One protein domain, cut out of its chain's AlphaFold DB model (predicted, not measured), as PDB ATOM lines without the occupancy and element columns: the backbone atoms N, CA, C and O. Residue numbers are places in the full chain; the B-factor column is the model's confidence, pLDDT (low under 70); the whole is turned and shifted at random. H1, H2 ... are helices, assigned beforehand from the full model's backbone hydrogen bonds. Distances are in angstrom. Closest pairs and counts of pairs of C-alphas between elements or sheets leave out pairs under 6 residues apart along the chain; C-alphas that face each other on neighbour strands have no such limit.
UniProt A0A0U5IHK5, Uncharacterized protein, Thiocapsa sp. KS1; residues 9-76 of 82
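Overview. This is residues 9 to 76 of the 82 residues of an uncharacterized protein of Thiocapsa sp. KS1 (UniProt A0A0U5IHK5). Two long helices, H1 and H3, form the arms of a wide, open U, with the short helix H2 joining them at its base. From the far end of H3, residues 59 to 70 fold back to the short helix H4, which lies over one side of the gap and near H1, while residues 9 to 15 of H1 stick out. The printed part has 68 residues with four named helices, in the order H1, H2, H3, H4, and no named strand; its class is all helix. It is only just loose, close to compact, with a radius of gyration of the C-alphas of 13.4 A, and only just flat, spanning 38 by 31 by 17 A.

Along the chain. H1, the longest helix, covers residues 9 to 29 and measures 30.8 A from C-alpha 9 at (-16.664, -32.353, -13.994) to C-alpha 29. H2 is residues 31 to 37. H3, residues 40 to 58, measures 26.7 A and ends with C-alpha 58 at (-14.058, -42.080, -1.766). H4 is residues 71 to 75, ending with C-alpha 75 at (-14.028, -47.545, -24.853).

Arrangement. H1 and H2 are close but not clearly touching, with the closest C-alphas, those of Leu 27 and Leu 33, 6.2 A apart; they run opposite ways at a steep tilt of 51 degrees. H2 and H3 are likewise close but not clearly touching, the closest C-alphas being those of Ile 36 and Cys 42 at 6.7 A, and run the same way at a steep tilt of 63 degrees. H1 and H4 are close but not clearly touching, with the closest C-alphas, those of Arg 20 and Leu 75, 6.2 A apart. H1 and H3 are apart, as are H3 and H4. In H1, H3 and H4 every O i to N i+4 pair is within hydrogen-bond range; in H2 it is 1 of 3, beside 3 of 4 O i to N i+3 pairs.

Size, cuts and confidence. The C-alphas farthest apart, those of His 29 and Gly 59, are 37.8 A apart. The printed part has no cut; the link from H3 to H4, 12 residues, is long. Only residues 9 to 10 have pLDDT under 70.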
ATOM      1  N   GLY A   9     -16.051 -31.938 -12.716       56.25
ATOM      2  CA  GLY A   9     -16.664 -32.353 -13.994       56.25
ATOM      3  C   GLY A   9     -15.751 -32.312 -15.222       56.25
ATOM      4  O   GLY A   9     -15.523 -33.307 -15.902       56.25
ATOM      5  N   ARG A  10     -15.182 -31.132 -15.488       59.84
ATOM      6  CA  ARG A  10     -14.375 -30.887 -16.694       59.84
ATOM      7  C   ARG A  10     -12.972 -31.495 -16.630       59.84
ATOM      8  O   ARG A  10     -12.385 -31.752 -17.676       59.84
ATOM      9  N   SER A  11     -12.432 -31.712 -15.429       73.25
ATOM     10  CA  SER A  11     -11.063 -32.217 -15.251       73.25
ATOM     11  C   SER A  11     -10.989 -33.735 -15.438       73.25
ATOM     12  O   SER A  11     -10.048 -34.234 -16.060       73.25
ATOM     13  N   TRP A  12     -11.985 -34.474 -14.940       79.69
ATOM     14  CA  TRP A  12     -12.024 -35.931 -15.090       79.69
ATOM     15  C   TRP A  12     -12.503 -36.345 -16.486       79.69
ATOM     16  O   TRP A  12     -11.883 -37.214 -17.093       79.69
ATOM     17  N   GLU A  13     -13.491 -35.649 -17.065       87.19
ATOM     18  CA  GLU A  13     -13.927 -35.890 -18.450       87.19
ATOM     19  C   GLU A  13     -12.757 -35.744 -19.442       87.19
ATOM     20  O   GLU A  13     -12.540 -36.607 -20.298       87.19
ATOM     21  N   GLY A  14     -11.953 -34.683 -19.304       88.12
ATOM     22  CA  GLY A  14     -10.769 -34.473 -20.143       88.12
ATOM     23  C   GLY A  14      -9.711 -35.570 -19.977       88.12
ATOM     24  O   GLY A  14      -9.094 -35.998 -20.959       88.12
ATOM     25  N   THR A  15      -9.538 -36.064 -18.750       89.00
ATOM     26  CA  THR A  15      -8.613 -37.164 -18.442       89.00
ATOM     27  C   THR A  15      -9.082 -38.468 -19.085       89.00
ATOM     28  O   THR A  15      -8.304 -39.096 -19.806       89.00
ATOM     29  N   ILE A  16     -10.362 -38.825 -18.930       90.38
ATOM     30  CA  ILE A  16     -10.959 -40.024 -19.536       90.38
ATOM     31  C   ILE A  16     -10.837 -39.983 -21.060       90.38
ATOM     32  O   ILE A  16     -10.364 -40.947 -21.668       90.38
ATOM     33  N   ARG A  17     -11.191 -38.859 -21.699       90.75
ATOM     34  CA  ARG A  17     -11.054 -38.710 -23.159       90.75
ATOM     35  C   ARG A  17      -9.611 -38.911 -23.620       90.75
ATOM     36  O   ARG A  17      -9.365 -39.582 -24.624       90.75
ATOM     37  N   THR A  18      -8.650 -38.354 -22.881       92.81
ATOM     38  CA  THR A  18      -7.220 -38.496 -23.189       92.81
ATOM     39  C   THR A  18      -6.768 -39.951 -23.069       92.81
ATOM     40  O   THR A  18      -6.110 -40.463 -23.978       92.81
ATOM     41  N   GLN A  19      -7.160 -40.639 -21.995       92.56
ATOM     42  CA  GLN A  19      -6.830 -42.048 -21.776       92.56
ATOM     43  C   GLN A  19      -7.445 -42.951 -22.852       92.56
ATOM     44  O   GLN A  19      -6.729 -43.755 -23.450       92.56
ATOM     45  N   ARG A  20      -8.726 -42.770 -23.193       94.50
ATOM     46  CA  ARG A  20      -9.382 -43.530 -24.272       94.50
ATOM     47  C   ARG A  20      -8.701 -43.341 -25.617       94.50
ATOM     48  O   ARG A  20      -8.466 -44.312 -26.331       94.50
ATOM     49  N   ARG A  21      -8.324 -42.103 -25.951       94.31
ATOM     50  CA  ARG A  21      -7.566 -41.828 -27.178       94.31
ATOM     51  C   ARG A  21      -6.228 -42.567 -27.187       94.31
ATOM     52  O   ARG A  21      -5.854 -43.119 -28.220       94.31
ATOM     53  N   ALA A  22      -5.512 -42.583 -26.065       94.44
ATOM     54  CA  ALA A  22      -4.250 -43.309 -25.953       94.44
ATOM     55  C   ALA A  22      -4.445 -44.827 -26.122       94.44
ATOM     56  O   ALA A  22      -3.672 -45.456 -26.848       94.44
ATOM     57  N   ILE A  23      -5.499 -45.395 -25.528       93.12
ATOM     58  CA  ILE A  23      -5.871 -46.809 -25.692       93.12
ATOM     59  C   ILE A  23      -6.162 -47.116 -27.165       93.12
ATOM     60  O   ILE A  23      -5.560 -48.030 -27.722       93.12
ATOM     61  N   ALA A  24      -7.000 -46.315 -27.829       93.06
ATOM     62  CA  ALA A  24      -7.336 -46.509 -29.240       93.06
ATOM     63  C   ALA A  24      -6.093 -46.471 -30.150       93.06
ATOM     64  O   ALA A  24      -5.926 -47.330 -31.016       93.06
ATOM     65  N   LEU A  25      -5.177 -45.521 -29.922       95.25
ATOM     66  CA  LEU A  25      -3.906 -45.452 -30.653       95.25
ATOM     67  C   LEU A  25      -3.031 -46.687 -30.400       95.25
ATOM     68  O   LEU A  25      -2.398 -47.199 -31.324       95.25
ATOM     69  N   ARG A  26      -2.993 -47.180 -29.158       94.44
ATOM     70  CA  ARG A  26      -2.221 -48.374 -28.803       94.44
ATOM     71  C   ARG A  26      -2.769 -49.621 -29.490       94.44
ATOM     72  O   ARG A  26      -1.973 -50.403 -30.002       94.44
ATOM     73  N   LEU A  27      -4.090 -49.772 -29.547       92.88
ATOM     74  CA  LEU A  27      -4.744 -50.878 -30.252       92.88
ATOM     75  C   LEU A  27      -4.487 -50.809 -31.758       92.88
ATOM     76  O   LEU A  27      -4.093 -51.808 -32.349       92.88
ATOM     77  N   ALA A  28      -4.570 -49.618 -32.361       94.69
ATOM     78  CA  ALA A  28      -4.254 -49.434 -33.777       94.69
ATOM     79  C   ALA A  28      -2.806 -49.839 -34.121       94.69
ATOM     80  O   ALA A  28      -2.552 -50.410 -35.181       94.69
ATOM     81  N   HIS A  29      -1.849 -49.564 -33.229       96.62
ATOM     82  CA  HIS A  29      -0.446 -49.952 -33.415       96.62
ATOM     83  C   HIS A  29      -0.157 -51.408 -33.030       96.62
ATOM     84  O   HIS A  29       0.878 -51.955 -33.415       96.62
ATOM     85  N   THR A  30      -1.006 -52.041 -32.224       96.38
ATOM     86  CA  THR A  30      -0.803 -53.414 -31.744       96.38
ATOM     87  C   THR A  30      -2.150 -54.132 -31.605       96.38
ATOM     88  O   THR A  30      -2.631 -54.323 -30.486       96.38
ATOM     89  N   PRO A  31      -2.758 -54.575 -32.725       93.38
ATOM     90  CA  PRO A  31      -4.108 -55.151 -32.720       93.38
ATOM     91  C   PRO A  31      -4.241 -56.432 -31.890       93.38
ATOM     92  O   PRO A  31      -5.316 -56.745 -31.396       93.38
ATOM     93  N   SER A  32      -3.146 -57.169 -31.669       94.06
ATOM     94  CA  SER A  32      -3.151 -58.362 -30.811       94.06
ATOM     95  C   SER A  32      -3.532 -58.071 -29.355       94.06
ATOM     96  O   SER A  32      -3.920 -58.994 -28.642       94.06
ATOM     97  N   LEU A  33      -3.460 -56.810 -28.912       92.12
ATOM     98  CA  LEU A  33      -3.922 -56.399 -27.585       92.12
ATOM     99  C   LEU A  33      -5.452 -56.386 -27.461       92.12
ATOM    100  O   LEU A  33      -5.951 -56.451 -26.340       92.12
ATOM    101  N   GLU A  34      -6.208 -56.355 -28.565       90.31
ATOM    102  CA  GLU A  34      -7.676 -56.442 -28.505       90.31
ATOM    103  C   GLU A  34      -8.139 -57.746 -27.850       90.31
ATOM    104  O   GLU A  34      -9.087 -57.739 -27.068       90.31
ATOM    105  N   ALA A  35      -7.423 -58.851 -28.090       92.12
ATOM    106  CA  ALA A  35      -7.730 -60.138 -27.473       92.12
ATOM    107  C   ALA A  35      -7.652 -60.082 -25.938       92.12
ATOM    108  O   ALA A  35      -8.456 -60.719 -25.268       92.12
ATOM    109  N   ILE A  36      -6.724 -59.291 -25.390       90.06
ATOM    110  CA  ILE A  36      -6.566 -59.109 -23.941       90.06
ATOM    111  C   ILE A  36      -7.709 -58.255 -23.387       90.06
ATOM    112  O   ILE A  36      -8.262 -58.581 -22.346       90.06
ATOM    113  N   LEU A  37      -8.120 -57.199 -24.096       86.38
ATOM    114  CA  LEU A  37      -9.246 -56.367 -23.652       86.38
ATOM    115  C   LEU A  37     -10.576 -57.129 -23.629       86.38
ATOM    116  O   LEU A  37     -11.446 -56.814 -22.821       86.38
ATOM    117  N   HIS A  38     -10.740 -58.108 -24.519       87.62
ATOM    118  CA  HIS A  38     -11.919 -58.973 -24.568       87.62
ATOM    119  C   HIS A  38     -11.830 -60.202 -23.654       87.62
ATOM    120  O   HIS A  38     -12.827 -60.911 -23.502       87.62
ATOM    121  N   ASP A  39     -10.676 -60.449 -23.035       92.94
ATOM    122  CA  ASP A  39     -10.503 -61.547 -22.096       92.94
ATOM    123  C   ASP A  39     -11.320 -61.301 -20.818       92.94
ATOM    124  O   ASP A  39     -11.281 -60.228 -20.212       92.94
ATOM    125  N   ALA A  40     -12.101 -62.306 -20.419       91.38
ATOM    126  CA  ALA A  40     -13.010 -62.182 -19.284       91.38
ATOM    127  C   ALA A  40     -12.255 -62.028 -17.957       91.38
ATOM    128  O   ALA A  40     -12.646 -61.192 -17.146       91.38
ATOM    129  N   ALA A  41     -11.157 -62.765 -17.766       92.94
ATOM    130  CA  ALA A  41     -10.368 -62.687 -16.541       92.94
ATOM    131  C   ALA A  41      -9.686 -61.319 -16.416       92.94
ATOM    132  O   ALA A  41      -9.755 -60.693 -15.361       92.94
ATOM    133  N   CYS A  42      -9.122 -60.802 -17.512       91.62
ATOM    134  CA  CYS A  42      -8.545 -59.457 -17.548       91.62
ATOM    135  C   CYS A  42      -9.585 -58.375 -17.218       91.62
ATOM    136  O   CYS A  42      -9.299 -57.428 -16.484       91.62
ATOM    137  N   ARG A  43     -10.817 -58.519 -17.721       91.19
ATOM    138  CA  ARG A  43     -11.915 -57.593 -17.410       91.19
ATOM    139  C   ARG A  43     -12.343 -57.642 -15.946       91.19
ATOM    140  O   ARG A  43     -12.616 -56.589 -15.373       91.19
ATOM    141  N   GLU A  44     -12.436 -58.832 -15.368       93.56
ATOM    142  CA  GLU A  44     -12.783 -59.016 -13.955       93.56
ATOM    143  C   GLU A  44     -11.709 -58.415 -13.040       93.56
ATOM    144  O   GLU A  44     -12.041 -57.639 -12.145       93.56
ATOM    145  N   GLU A  45     -10.432 -58.682 -13.325       94.75
ATOM    146  CA  GLU A  45      -9.290 -58.105 -12.606       94.75
ATOM    147  C   GLU A  45      -9.284 -56.571 -12.697       94.75
ATOM    148  O   GLU A  45      -9.254 -55.882 -11.678       94.75
ATOM    149  N   THR A  46      -9.423 -56.025 -13.910       94.56
ATOM    150  CA  THR A  46      -9.446 -54.569 -14.135       94.56
ATOM    151  C   THR A  46     -10.601 -53.892 -13.389       94.56
ATOM    152  O   THR A  46     -10.449 -52.779 -12.882       94.56
ATOM    153  N   TRP A  47     -11.771 -54.537 -13.324       95.62
ATOM    154  CA  TRP A  47     -12.910 -54.008 -12.575       95.62
ATOM    155  C   TRP A  47     -12.662 -54.030 -11.065       95.62
ATOM    156  O   TRP A  47     -12.926 -53.028 -10.401       95.62
ATOM    157  N   ALA A  48     -12.119 -55.126 -10.535       96.31
ATOM    158  CA  ALA A  48     -11.780 -55.237  -9.119       96.31
ATOM    159  C   ALA A  48     -10.766 -54.159  -8.693       96.31
ATOM    160  O   ALA A  48     -10.962 -53.501  -7.669       96.31
ATOM    161  N   ASP A  49      -9.746 -53.908  -9.516       96.38
ATOM    162  CA  ASP A  49      -8.773 -52.833  -9.291       96.38
ATOM    163  C   ASP A  49      -9.431 -51.445  -9.312       96.38
ATOM    164  O   ASP A  49      -9.134 -50.597  -8.465       96.38
ATOM    165  N   ALA A  50     -10.353 -51.205 -10.250       94.69
ATOM    166  CA  ALA A  50     -11.084 -49.943 -10.337       94.69
ATOM    167  C   ALA A  50     -11.969 -49.702  -9.102       94.69
ATOM    168  O   ALA A  50     -11.983 -48.589  -8.572       94.69
ATOM    169  N   VAL A  51     -12.661 -50.738  -8.615       96.38
ATOM    170  CA  VAL A  51     -13.447 -50.678  -7.374       96.38
ATOM    171  C   VAL A  51     -12.541 -50.393  -6.181       96.38
ATOM    172  O   VAL A  51     -12.816 -49.462  -5.429       96.38
ATOM    173  N   ALA A  52     -11.425 -51.113  -6.037       96.19
ATOM    174  CA  ALA A  52     -10.483 -50.897  -4.941       96.19
ATOM    175  C   ALA A  52      -9.925 -49.461  -4.928       96.19
ATOM    176  O   ALA A  52      -9.858 -48.829  -3.870       96.19
ATOM    177  N   ALA A  53      -9.572 -48.921  -6.099       95.00
ATOM    178  CA  ALA A  53      -9.125 -47.538  -6.235       95.00
ATOM    179  C   ALA A  53     -10.229 -46.535  -5.856       95.00
ATOM    180  O   ALA A  53      -9.977 -45.605  -5.088       95.00
ATOM    181  N   ALA A  54     -11.459 -46.746  -6.335       93.50
ATOM    182  CA  ALA A  54     -12.592 -45.875  -6.031       93.50
ATOM    183  C   ALA A  54     -12.973 -45.919  -4.542       93.50
ATOM    184  O   ALA A  54     -13.235 -44.875  -3.942       93.50
ATOM    185  N   THR A  55     -12.951 -47.095  -3.914       95.94
ATOM    186  CA  THR A  55     -13.152 -47.257  -2.468       95.94
ATOM    187  C   THR A  55     -12.068 -46.545  -1.675       95.94
ATOM    188  O   THR A  55     -12.385 -45.852  -0.711       95.94
ATOM    189  N   LEU A  56     -10.801 -46.647  -2.085       96.12
ATOM    190  CA  LEU A  56      -9.700 -45.956  -1.412       96.12
ATOM    191  C   LEU A  56      -9.838 -44.427  -1.496       96.12
ATOM    192  O   LEU A  56      -9.578 -43.737  -0.512       96.12
ATOM    193  N   GLU A  57     -10.241 -43.898  -2.650       93.69
ATOM    194  CA  GLU A  57     -10.385 -42.454  -2.866       93.69
ATOM    195  C   GLU A  57     -11.630 -41.873  -2.178       93.69
ATOM    196  O   GLU A  57     -11.578 -40.781  -1.611       93.69
ATOM    197  N   THR A  58     -12.753 -42.594  -2.220       93.75
ATOM    198  CA  THR A  58     -14.058 -42.080  -1.766       93.75
ATOM    199  C   THR A  58     -14.455 -42.546  -0.366       93.75
ATOM    200  O   THR A  58     -15.321 -41.934   0.259       93.75
ATOM    201  N   GLY A  59     -13.858 -43.632   0.130       96.38
ATOM    202  CA  GLY A  59     -14.283 -44.326   1.346       96.38
ATOM    203  C   GLY A  59     -15.622 -45.062   1.215       96.38
ATOM    204  O   GLY A  59     -16.175 -45.482   2.230       96.38
ATOM    205  N   LEU A  60     -16.174 -45.185   0.002       95.12
ATOM    206  CA  LEU A  60     -17.449 -45.853  -0.252       95.12
ATOM    207  C   LEU A  60     -17.255 -47.336  -0.595       95.12
ATOM    208  O   LEU A  60     -16.296 -47.712  -1.265       95.12
ATOM    209  N   ASP A  61     -18.219 -48.159  -0.186       91.94
ATOM    210  CA  ASP A  61     -18.275 -49.602  -0.460       91.94
ATOM    211  C   ASP A  61     -19.653 -49.979  -1.031       91.94
ATOM    212  O   ASP A  61     -20.413 -50.764  -0.472       91.94
ATOM    213  N   ILE A  62     -20.044 -49.275  -2.097       94.81
ATOM    214  CA  ILE A  62     -21.350 -49.426  -2.770       94.81
ATOM    215  C   ILE A  62     -21.202 -49.829  -4.242       94.81
ATOM    216  O   ILE A  62     -22.161 -49.757  -5.011       94.81
ATOM    217  N   PHE A  63     -19.987 -50.181  -4.656       94.94
ATOM    218  CA  PHE A  63     -19.690 -50.528  -6.037       94.94
ATOM    219  C   PHE A  63     -20.123 -51.975  -6.322       94.94
ATOM    220  O   PHE A  63     -19.990 -52.829  -5.448       94.94
ATOM    221  N   PRO A  64     -20.658 -52.274  -7.518       94.75
ATOM    222  CA  PRO A  64     -21.082 -53.628  -7.854       94.75
ATOM    223  C   PRO A  64     -19.882 -54.568  -8.037       94.75
ATOM    224  O   PRO A  64     -18.831 -54.149  -8.523       94.75
ATOM    225  N   ASP A  65     -20.068 -55.859  -7.744       91.62
ATOM    226  CA  ASP A  65     -19.030 -56.895  -7.906       91.62
ATOM    227  C   ASP A  65     -18.583 -57.083  -9.367       91.62
ATOM    228  O   ASP A  65     -17.455 -57.484  -9.644       91.62
ATOM    229  N   ASN A  66     -19.464 -56.779 -10.325       92.12
ATOM    230  CA  ASN A  66     -19.178 -56.862 -11.752       92.12
ATOM    231  C   ASN A  66     -19.377 -55.510 -12.435       92.12
ATOM    232  O   ASN A  66     -20.290 -54.756 -12.094       92.12
ATOM    233  N   CYS A  67     -18.557 -55.245 -13.456       93.38
ATOM    234  CA  CYS A  67     -18.679 -54.035 -14.258       93.38
ATOM    235  C   CYS A  67     -20.066 -53.973 -14.925       93.38
ATOM    236  O   CYS A  67     -20.399 -54.875 -15.701       93.38
ATOM    237  N   PRO A  68     -20.869 -52.927 -14.659       93.50
ATOM    238  CA  PRO A  68     -22.232 -52.836 -15.178       93.50
ATOM    239  C   PRO A  68     -22.278 -52.390 -16.645       93.50
ATOM    240  O   PRO A  68     -23.325 -52.486 -17.283       93.50
ATOM    241  N   TRP A  69     -21.163 -51.888 -17.182       93.56
ATOM    242  CA  TRP A  69     -21.106 -51.315 -18.520       93.56
ATOM    243  C   TRP A  69     -20.475 -52.275 -19.524       93.56
ATOM    244  O   TRP A  69     -19.496 -52.962 -19.212       93.56
ATOM    245  N   PRO A  70     -20.987 -52.308 -20.762       91.75
ATOM    246  CA  PRO A  70     -20.347 -53.065 -21.817       91.75
ATOM    247  C   PRO A  70     -19.026 -52.397 -22.216       91.75
ATOM    248  O   PRO A  70     -18.876 -51.175 -22.212       91.75
ATOM    249  N   GLN A  71     -18.057 -53.212 -22.627       89.06
ATOM    250  CA  GLN A  71     -16.732 -52.739 -23.035       89.06
ATOM    251  C   GLN A  71     -16.789 -51.732 -24.196       89.06
ATOM    252  O   GLN A  71     -15.974 -50.813 -24.251       89.06
ATOM    253  N   SER A  72     -17.762 -51.879 -25.104       90.44
ATOM    254  CA  SER A  72     -17.996 -50.931 -26.200       90.44
ATOM    255  C   SER A  72     -18.253 -49.516 -25.693       90.44
ATOM    256  O   SER A  72     -17.723 -48.568 -26.263       90.44
ATOM    257  N   ASP A  73     -19.007 -49.382 -24.603       93.00
ATOM    258  CA  ASP A  73     -19.358 -48.093 -24.012       93.00
ATOM    259  C   ASP A  73     -18.157 -47.515 -23.264       93.00
ATOM    260  O   ASP A  73     -17.782 -46.360 -23.468       93.00
ATOM    261  N   ILE A  74     -17.460 -48.346 -22.481       91.81
ATOM    262  CA  ILE A  74     -16.263 -47.939 -21.731       91.81
ATOM    263  C   ILE A  74     -15.172 -47.397 -22.662       91.81
ATOM    264  O   ILE A  74     -14.479 -46.446 -22.294       91.81
ATOM    265  N   LEU A  75     -15.017 -47.973 -23.858       90.25
ATOM    266  CA  LEU A  75     -14.028 -47.545 -24.853       90.25
ATOM    267  C   LEU A  75     -14.540 -46.443 -25.792       90.25
ATOM    268  O   LEU A  75     -13.731 -45.819 -26.485       90.25
ATOM    269  N   HIS A  76     -15.845 -46.165 -25.812       91.50
ATOM    270  CA  HIS A  76     -16.408 -45.128 -26.666       91.50
ATOM    271  C   HIS A  76     -15.911 -43.741 -26.216       91.50
ATOM    272  O   HIS A  76     -16.055 -43.379 -25.046       91.50
TER     273      HIS A  76